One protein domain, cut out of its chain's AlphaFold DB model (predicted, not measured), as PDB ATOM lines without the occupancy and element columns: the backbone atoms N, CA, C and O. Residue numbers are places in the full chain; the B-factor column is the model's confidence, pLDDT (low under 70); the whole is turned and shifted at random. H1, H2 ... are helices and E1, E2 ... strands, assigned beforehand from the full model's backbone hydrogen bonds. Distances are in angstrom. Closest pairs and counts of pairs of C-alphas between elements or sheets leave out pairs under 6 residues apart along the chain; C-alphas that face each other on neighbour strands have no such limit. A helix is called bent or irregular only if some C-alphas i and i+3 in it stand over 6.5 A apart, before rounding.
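AT A GLANCE: This is residues 201 to 255 of the 255 residues of an uncharacterized protein of Wenzhouxiangella sp. AB-CW3 (UniProt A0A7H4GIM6). One long helix, H1, and a two-stranded hairpin, E1 and E2, make a V: the hairpin starts near the end of H1 and slants back over its second half, while its tip, residues 237 to 242, stands free. Residues 201 to 207 fold back at the beginning of H1, and the last stretch, residues 247 to 255, turns back beside the end of H1. The printed part has 55 residues with one named helix and two named strands, in the order H1, E1, E2 along the chain; the sheet has the order E1 - E2 and is antiparallel, and the class is mixed, helices and strands. The whole is loose, with a radius of gyration of the C-alphas of 12.6 A, and elongated, spanning 36 by 23 by 18 A.

IN THESE COORDINATES: The printed part begins at Gln 201, with its C-alpha at (-21.937, 47.041, -16.376), and residues 201 to 207 belong to no named element. H1 takes residues 208 to 227 and measures 27.9 A from its first C-alpha at (-27.950, 43.068, -7.268) to its last at (-4.858, 28.756, -13.662). A tight link of 5 residues joins it to E1, residues 233 to 237, which is 13.2 A long. A tight link of 4 residues then joins E1 to E2, residues 242 to 246, also 13.2 A long, which ends with C-alpha 246 at (-0.762, 36.647, -11.523).

HOW THE PARTS SIT: In H1 every O i to N i+4 pair is within hydrogen-bond range, and the helix is not bent. The closest C-alphas of H1 and E1 are those of Leu 226 and Gly 233, 6.4 A apart, and 4 pairs are within 8 A. H1 and E2 have 1 pair of C-alphas within 8 A, those of Leu 226 and Gly 246, 7.5 A apart. Within 10 A, H1 has 11 pairs of C-alphas with E1 and 5 with E2, made by its residues 219 to 227. E1 and E2 form a hairpin of antiparallel neighbour strands, with an angle of 166 degrees between their N-to-C directions. The C-alphas of Gly 233 and Gly 246 face each other at 4.6 A, and those of Ala 237 and Val 242 at 4.3 A. Across the pair, N 234 and O 245 are 2.9 A apart and N 243 and O 236 are 2.8 A apart, both within hydrogen-bond range.

THE WHOLE: The two C-alphas farthest apart are those of Ala 205 and Leu 248, at 36.7 A, and the C-alphas of Gln 201 and Pro 255, the chain's last residue, are 20.1 A apart. The printed part has no cut. The mean pLDDT of the printed part is 86.0, and residues 251 to 255 are under 70, which is low confidence.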
ATOM      1  N   GLN A 201     -20.932  46.199 -17.009       88.38
ATOM      2  CA  GLN A 201     -21.937  47.041 -16.376       88.38
ATOM      3  C   GLN A 201     -23.028  46.157 -15.779       88.38
ATOM      4  O   GLN A 201     -23.361  45.111 -16.337       88.38
ATOM      5  N   ALA A 202     -23.576  46.594 -14.647       88.19
ATOM      6  CA  ALA A 202     -24.750  45.962 -14.072       88.19
ATOM      7  C   ALA A 202     -25.963  46.201 -14.982       88.19
ATOM      8  O   ALA A 202     -26.198  47.325 -15.433       88.19
ATOM      9  N   ASP A 203     -26.740  45.151 -15.218       89.12
ATOM     10  CA  ASP A 203     -28.035  45.253 -15.872       89.12
ATOM     11  C   ASP A 203     -29.048  45.809 -14.866       89.12
ATOM     12  O   ASP A 203     -29.289  45.206 -13.815       89.12
ATOM     13  N   GLN A 204     -29.629  46.968 -15.180       87.38
ATOM     14  CA  GLN A 204     -30.605  47.633 -14.313       87.38
ATOM     15  C   GLN A 204     -31.938  46.874 -14.220       87.38
ATOM     16  O   GLN A 204     -32.720  47.148 -13.314       87.38
ATOM     17  N   ALA A 205     -32.201  45.926 -15.126       91.62
ATOM     18  CA  ALA A 205     -33.366  45.049 -15.055       91.62
ATOM     19  C   ALA A 205     -33.180  43.876 -14.074       91.62
ATOM     20  O   ALA A 205     -34.156  43.209 -13.728       91.62
ATOM     21  N   LEU A 206     -31.947  43.611 -13.633       91.19
ATOM     22  CA  LEU A 206     -31.614  42.509 -12.735       91.19
ATOM     23  C   LEU A 206     -31.431  42.986 -11.292       91.19
ATOM     24  O   LEU A 206     -31.037  44.122 -11.023       91.19
ATOM     25  N   SER A 207     -31.654  42.075 -10.342       94.19
ATOM     26  CA  SER A 207     -31.313  42.322  -8.942       94.19
ATOM     27  C   SER A 207     -29.794  42.463  -8.756       94.19
ATOM     28  O   SER A 207     -28.988  42.074  -9.611       94.19
ATOM     29  N   ALA A 208     -29.371  43.007  -7.611       91.38
ATOM     30  CA  ALA A 208     -27.950  43.068  -7.268       91.38
ATOM     31  C   ALA A 208     -27.322  41.662  -7.173       91.38
ATOM     32  O   ALA A 208     -26.196  41.462  -7.624       91.38
ATOM     33  N   GLU A 209     -28.060  40.687  -6.640       93.69
ATOM     34  CA  GLU A 209     -27.616  39.294  -6.510       93.69
ATOM     35  C   GLU A 209     -27.439  38.622  -7.879       93.69
ATOM     36  O   GLU A 209     -26.407  38.001  -8.142       93.69
ATOM     37  N   ASP A 210     -28.381  38.830  -8.799       94.00
ATOM     38  CA  ASP A 210     -28.294  38.287 -10.157       94.00
ATOM     39  C   ASP A 210     -27.126  38.892 -10.940       94.00
ATOM     40  O   ASP A 210     -26.381  38.175 -11.618       94.00
ATOM     41  N   ASN A 211     -26.921  40.206 -10.805       92.94
ATOM     42  CA  ASN A 211     -25.772  40.901 -11.381       92.94
ATOM     43  C   ASN A 211     -24.448  40.336 -10.854       92.94
ATOM     44  O   ASN A 211     -23.536  40.064 -11.643       92.94
ATOM     45  N   LEU A 212     -24.348  40.094  -9.543       92.12
ATOM     46  CA  LEU A 212     -23.179  39.446  -8.948       92.12
ATOM     47  C   LEU A 212     -22.970  38.039  -9.516       92.12
ATOM     48  O   LEU A 212     -21.846  37.697  -9.878       92.12
ATOM     49  N   GLY A 213     -24.035  37.257  -9.693       92.69
ATOM     50  CA  GLY A 213     -23.954  35.935 -10.318       92.69
ATOM     51  C   GLY A 213     -23.464  35.980 -11.772       92.69
ATOM     52  O   GLY A 213     -22.682  35.123 -12.199       92.69
ATOM     53  N   VAL A 214     -23.877  36.982 -12.559       91.00
ATOM     54  CA  VAL A 214     -23.360  37.204 -13.924       91.00
ATOM     55  C   VAL A 214     -21.870  37.539 -13.891       91.00
ATOM     56  O   VAL A 214     -21.086  36.903 -14.608       91.00
ATOM     57  N   LEU A 215     -21.474  38.500 -13.055       91.06
ATOM     58  CA  LEU A 215     -20.082  38.918 -12.910       91.06
ATOM     59  C   LEU A 215     -19.201  37.748 -12.464       91.06
ATOM     60  O   LEU A 215     -18.146  37.498 -13.041       91.06
ATOM     61  N   GLU A 216     -19.659  36.968 -11.490       91.50
ATOM     62  CA  GLU A 216     -18.925  35.821 -10.976       91.50
ATOM     63  C   GLU A 216     -18.687  34.764 -12.064       91.50
ATOM     64  O   GLU A 216     -17.570  34.258 -12.212       91.50
ATOM     65  N   ARG A 217     -19.696  34.457 -12.889       90.56
ATOM     66  CA  ARG A 217     -19.540  33.530 -14.024       90.56
ATOM     67  C   ARG A 217     -18.490  34.016 -15.024       90.56
ATOM     68  O   ARG A 217     -17.714  33.199 -15.533       90.56
ATOM     69  N   LEU A 218     -18.452  35.318 -15.303       89.00
ATOM     70  CA  LEU A 218     -17.449  35.930 -16.176       89.00
ATOM     71  C   LEU A 218     -16.046  35.799 -15.572       89.00
ATOM     72  O   LEU A 218     -15.131  35.280 -16.219       89.00
ATOM     73  N   LEU A 219     -15.891  36.204 -14.312       89.88
ATOM     74  CA  LEU A 219     -14.616  36.175 -13.607       89.88
ATOM     75  C   LEU A 219     -14.086  34.735 -13.476       89.88
ATOM     76  O   LEU A 219     -12.907  34.488 -13.744       89.88
ATOM     77  N   ARG A 220     -14.943  33.750 -13.165       89.88
ATOM     78  CA  ARG A 220     -14.555  32.328 -13.057       89.88
ATOM     79  C   ARG A 220     -13.948  31.790 -14.357       89.88
ATOM     80  O   ARG A 220     -13.011  30.988 -14.315       89.88
ATOM     81  N   ARG A 221     -14.435  32.231 -15.526       89.38
ATOM     82  CA  ARG A 221     -13.860  31.855 -16.834       89.38
ATOM     83  C   ARG A 221     -12.445  32.407 -17.005       89.38
ATOM     84  O   ARG A 221     -11.543  31.644 -17.360       89.38
ATOM     85  N   ALA A 222     -12.245  33.691 -16.705       89.50
ATOM     86  CA  ALA A 222     -10.933  34.333 -16.774       89.50
ATOM     87  C   ALA A 222      -9.935  33.688 -15.797       89.50
ATOM     88  O   ALA A 222      -8.797  33.389 -16.156       89.50
ATOM     89  N   TRP A 223     -10.383  33.357 -14.587       90.06
ATOM     90  CA  TRP A 223      -9.547  32.690 -13.589       90.06
ATOM     91  C   TRP A 223      -9.137  31.283 -13.979       90.06
ATOM     92  O   TRP A 223      -7.991  30.883 -13.786       90.06
ATOM     93  N   ARG A 224     -10.056  30.518 -14.580       89.62
ATOM     94  CA  ARG A 224      -9.727  29.201 -15.123       89.62
ATOM     95  C   ARG A 224      -8.665  29.318 -16.216       89.62
ATOM     96  O   ARG A 224      -7.749  28.501 -16.240       89.62
ATOM     97  N   ALA A 225      -8.748  30.328 -17.083       89.62
ATOM     98  CA  ALA A 225      -7.718  30.589 -18.087       89.62
ATOM     99  C   ALA A 225      -6.358  30.929 -17.446       89.62
ATOM    100  O   ALA A 225      -5.339  30.396 -17.887       89.62
ATOM    101  N   LEU A 226      -6.346  31.732 -16.376       91.00
ATOM    102  CA  LEU A 226      -5.137  32.075 -15.614       91.00
ATOM    103  C   LEU A 226      -4.501  30.840 -14.961       91.00
ATOM    104  O   LEU A 226      -3.302  30.600 -15.110       91.00
ATOM    105  N   ARG A 227      -5.311  30.002 -14.302       89.31
ATOM    106  CA  ARG A 227      -4.858  28.756 -13.662       89.31
ATOM    107  C   ARG A 227      -4.307  27.751 -14.673       89.31
ATOM    108  O   ARG A 227      -3.303  27.100 -14.403       89.31
ATOM    109  N   LEU A 228      -4.935  27.651 -15.845       89.88
ATOM    110  CA  LEU A 228      -4.467  26.809 -16.951       89.88
ATOM    111  C   LEU A 228      -3.263  27.407 -17.704       89.88
ATOM    112  O   LEU A 228      -2.762  26.771 -18.623       89.88
ATOM    113  N   GLY A 229      -2.801  28.612 -17.347       88.94
ATOM    114  CA  GLY A 229      -1.672  29.277 -18.005       88.94
ATOM    115  C   GLY A 229      -1.965  29.784 -19.419       88.94
ATOM    116  O   GLY A 229      -1.027  30.075 -20.151       88.94
ATOM    117  N   ARG A 230      -3.242  29.900 -19.810       90.00
ATOM    118  CA  ARG A 230      -3.656  30.472 -21.106       90.00
ATOM    119  C   ARG A 230      -3.515  31.993 -21.151       90.00
ATOM    120  O   ARG A 230      -3.474  32.572 -22.226       90.00
ATOM    121  N   ILE A 231      -3.473  32.620 -19.979       91.00
ATOM    122  CA  ILE A 231      -3.152  34.033 -19.783       91.00
ATOM    123  C   ILE A 231      -2.111  34.156 -18.670       91.00
ATOM    124  O   ILE A 231      -2.064  33.323 -17.760       91.00
ATOM    125  N   HIS A 232      -1.278  35.193 -18.738       89.12
ATOM    126  CA  HIS A 232      -0.219  35.437 -17.751       89.12
ATOM    127  C   HIS A 232      -0.694  36.262 -16.548       89.12
ATOM    128  O   HIS A 232      -0.115  36.150 -15.466       89.12
ATOM    129  N   GLY A 233      -1.763  37.043 -16.719       91.12
ATOM    130  CA  GLY A 233      -2.360  37.849 -15.664       91.12
ATOM    131  C   GLY A 233      -3.800  38.244 -15.974       91.12
ATOM    132  O   GLY A 233      -4.240  38.172 -17.121       91.12
ATOM    133  N   LEU A 234      -4.518  38.648 -14.929       91.56
ATOM    134  CA  LEU A 234      -5.855  39.230 -14.982       91.56
ATOM    135  C   LEU A 234      -5.815  40.582 -14.265       91.56
ATOM    136  O   LEU A 234      -5.392  40.651 -13.112       91.56
ATOM    137  N   GLU A 235      -6.251  41.644 -14.939       92.25
ATOM    138  CA  GLU A 235      -6.428  42.966 -14.336       92.25
ATOM    139  C   GLU A 235      -7.926  43.260 -14.229       92.25
ATOM    140  O   GLU A 235      -8.652  43.153 -15.215       92.25
ATOM    141  N   LEU A 236      -8.387  43.609 -13.029       91.00
ATOM    142  CA  LEU A 236      -9.735  44.115 -12.777       91.00
ATOM    143  C   LEU A 236      -9.609  45.566 -12.345       91.00
ATOM    144  O   LEU A 236      -8.709  45.895 -11.575       91.00
ATOM    145  N   ALA A 237     -10.494  46.431 -12.813       89.69
ATOM    146  CA  ALA A 237     -10.440  47.833 -12.449       89.69
ATOM    147  C   ALA A 237     -11.829  48.417 -12.257       89.69
ATOM    148  O   ALA A 237     -12.751  48.108 -13.010       89.69
ATOM    149  N   ASP A 238     -11.935  49.305 -11.278       86.31
ATOM    150  CA  ASP A 238     -13.014  50.276 -11.201       86.31
ATOM    151  C   ASP A 238     -12.467  51.672 -11.570       86.31
ATOM    152  O   ASP A 238     -11.346  51.832 -12.068       86.31
ATOM    153  N   ARG A 239     -13.261  52.724 -11.353       77.56
ATOM    154  CA  ARG A 239     -12.846  54.102 -11.665       77.56
ATOM    155  C   ARG A 239     -11.763  54.658 -10.721       77.56
ATOM    156  O   ARG A 239     -11.278  55.759 -10.975       77.56
ATOM    157  N   GLN A 240     -11.389  53.943  -9.659       77.94
ATOM    158  CA  GLN A 240     -10.473  54.371  -8.592       77.94
ATOM    159  C   GLN A 240      -9.278  53.431  -8.362       77.94
ATOM    160  O   GLN A 240      -8.234  53.880  -7.888       77.94
ATOM    161  N   ARG A 241      -9.424  52.132  -8.628       84.88
ATOM    162  CA  ARG A 241      -8.499  51.072  -8.229       84.88
ATOM    163  C   ARG A 241      -8.330  50.050  -9.340       84.88
ATOM    164  O   ARG A 241      -9.224  49.805 -10.143       84.88
ATOM    165  N   VAL A 242      -7.154  49.432  -9.334       89.00
ATOM    166  CA  VAL A 242      -6.795  48.324 -10.216       89.00
ATOM    167  C   VAL A 242      -6.282  47.182  -9.354       89.00
ATOM    168  O   VAL A 242      -5.319  47.349  -8.603       89.00
ATOM    169  N   TRP A 243      -6.895  46.016  -9.495       89.75
ATOM    170  CA  TRP A 243      -6.446  44.757  -8.921       89.75
ATOM    171  C   TRP A 243      -5.748  43.932  -9.995       89.75
ATOM    172  O   TRP A 243      -6.254  43.794 -11.108       89.75
ATOM    173  N   ARG A 244      -4.580  43.377  -9.666       91.19
ATOM    174  CA  ARG A 244      -3.776  42.563 -10.583       91.19
ATOM    175  C   ARG A 244      -3.553  41.181  -9.996       91.19
ATOM    176  O   ARG A 244      -3.059  41.055  -8.878       91.19
ATOM    177  N   PHE A 245      -3.863  40.157 -10.776       90.94
ATOM    178  CA  PHE A 245      -3.737  38.761 -10.382       90.94
ATOM    179  C   PHE A 245      -2.786  38.043 -11.334       90.94
ATOM    180  O   PHE A 245      -3.030  37.974 -12.538       90.94
ATOM    181  N   GLY A 246      -1.693  37.507 -10.791       88.06
ATOM    182  CA  GLY A 246      -0.762  36.647 -11.523       88.06
ATOM    183  C   GLY A 246      -1.093  35.162 -11.358       88.06
ATOM    184  O   GLY A 246      -1.958  34.781 -10.571       88.06
ATOM    185  N   ARG A 247      -0.349  34.292 -12.050       80.12
ATOM    186  CA  ARG A 247      -0.568  32.830 -12.020       80.12
ATOM    187  C   ARG A 247      -0.554  32.223 -10.613       80.12
ATOM    188  O   ARG A 247      -1.317  31.302 -10.358       80.12
ATOM    189  N   LEU A 248       0.280  32.734  -9.704       77.81
ATOM    190  CA  LEU A 248       0.362  32.240  -8.323       77.81
ATOM    191  C   LEU A 248      -0.904  32.557  -7.511       77.81
ATOM    192  O   LEU A 248      -1.334  31.728  -6.713       77.81
ATOM    193  N   ALA A 249      -1.559  33.692  -7.779       76.44
ATOM    194  CA  ALA A 249      -2.830  34.050  -7.144       76.44
ATOM    195  C   ALA A 249      -3.970  33.104  -7.561       76.44
ATOM    196  O   ALA A 249      -4.914  32.900  -6.805       76.44
ATOM    197  N   ALA A 250      -3.865  32.455  -8.726       70.25
ATOM    198  CA  ALA A 250      -4.876  31.506  -9.195       70.25
ATOM    199  C   ALA A 250      -4.941  30.195  -8.384       70.25
ATOM    200  O   ALA A 250      -5.880  29.413  -8.561       70.25
ATOM    201  N   TRP A 251      -3.946  29.952  -7.520       66.69
ATOM    202  CA  TRP A 251      -3.857  28.780  -6.644       66.69
ATOM    203  C   TRP A 251      -4.295  29.056  -5.199       66.69
ATOM    204  O   TRP A 251      -4.519  28.105  -4.452       66.69
ATOM    205  N   SER A 252      -4.479  30.322  -4.810       64.38
ATOM    206  CA  SER A 252      -5.253  30.668  -3.611       64.38
ATOM    207  C   SER A 252      -6.755  30.472  -3.860       64.38
ATOM    208  O   SER A 252      -7.196  30.399  -5.012       64.38
ATOM    209  N   ARG A 253      -7.551  30.349  -2.783       57.97
ATOM    210  CA  ARG A 253      -9.017  30.283  -2.899       57.97
ATOM    211  C   ARG A 253      -9.507  31.458  -3.748       57.97
ATOM    212  O   ARG A 253      -8.991  32.564  -3.619       57.97
ATOM    213  N   TRP A 254     -10.474  31.170  -4.618       56.50
ATOM    214  CA  TRP A 254     -11.268  32.192  -5.291       56.50
ATOM    215  C   TRP A 254     -11.740  33.201  -4.233       56.50
ATOM    216  O   TRP A 254     -12.312  32.736  -3.240       56.50
ATOM    217  N   PRO A 255     -11.405  34.497  -4.360       52.59
ATOM    218  CA  PRO A 255     -11.875  35.505  -3.420       52.59
ATOM    219  C   PRO A 255     -13.397  35.653  -3.469       52.59
ATOM    220  O   PRO A 255     -13.988  35.406  -4.547       52.59
TER     221      PRO A 255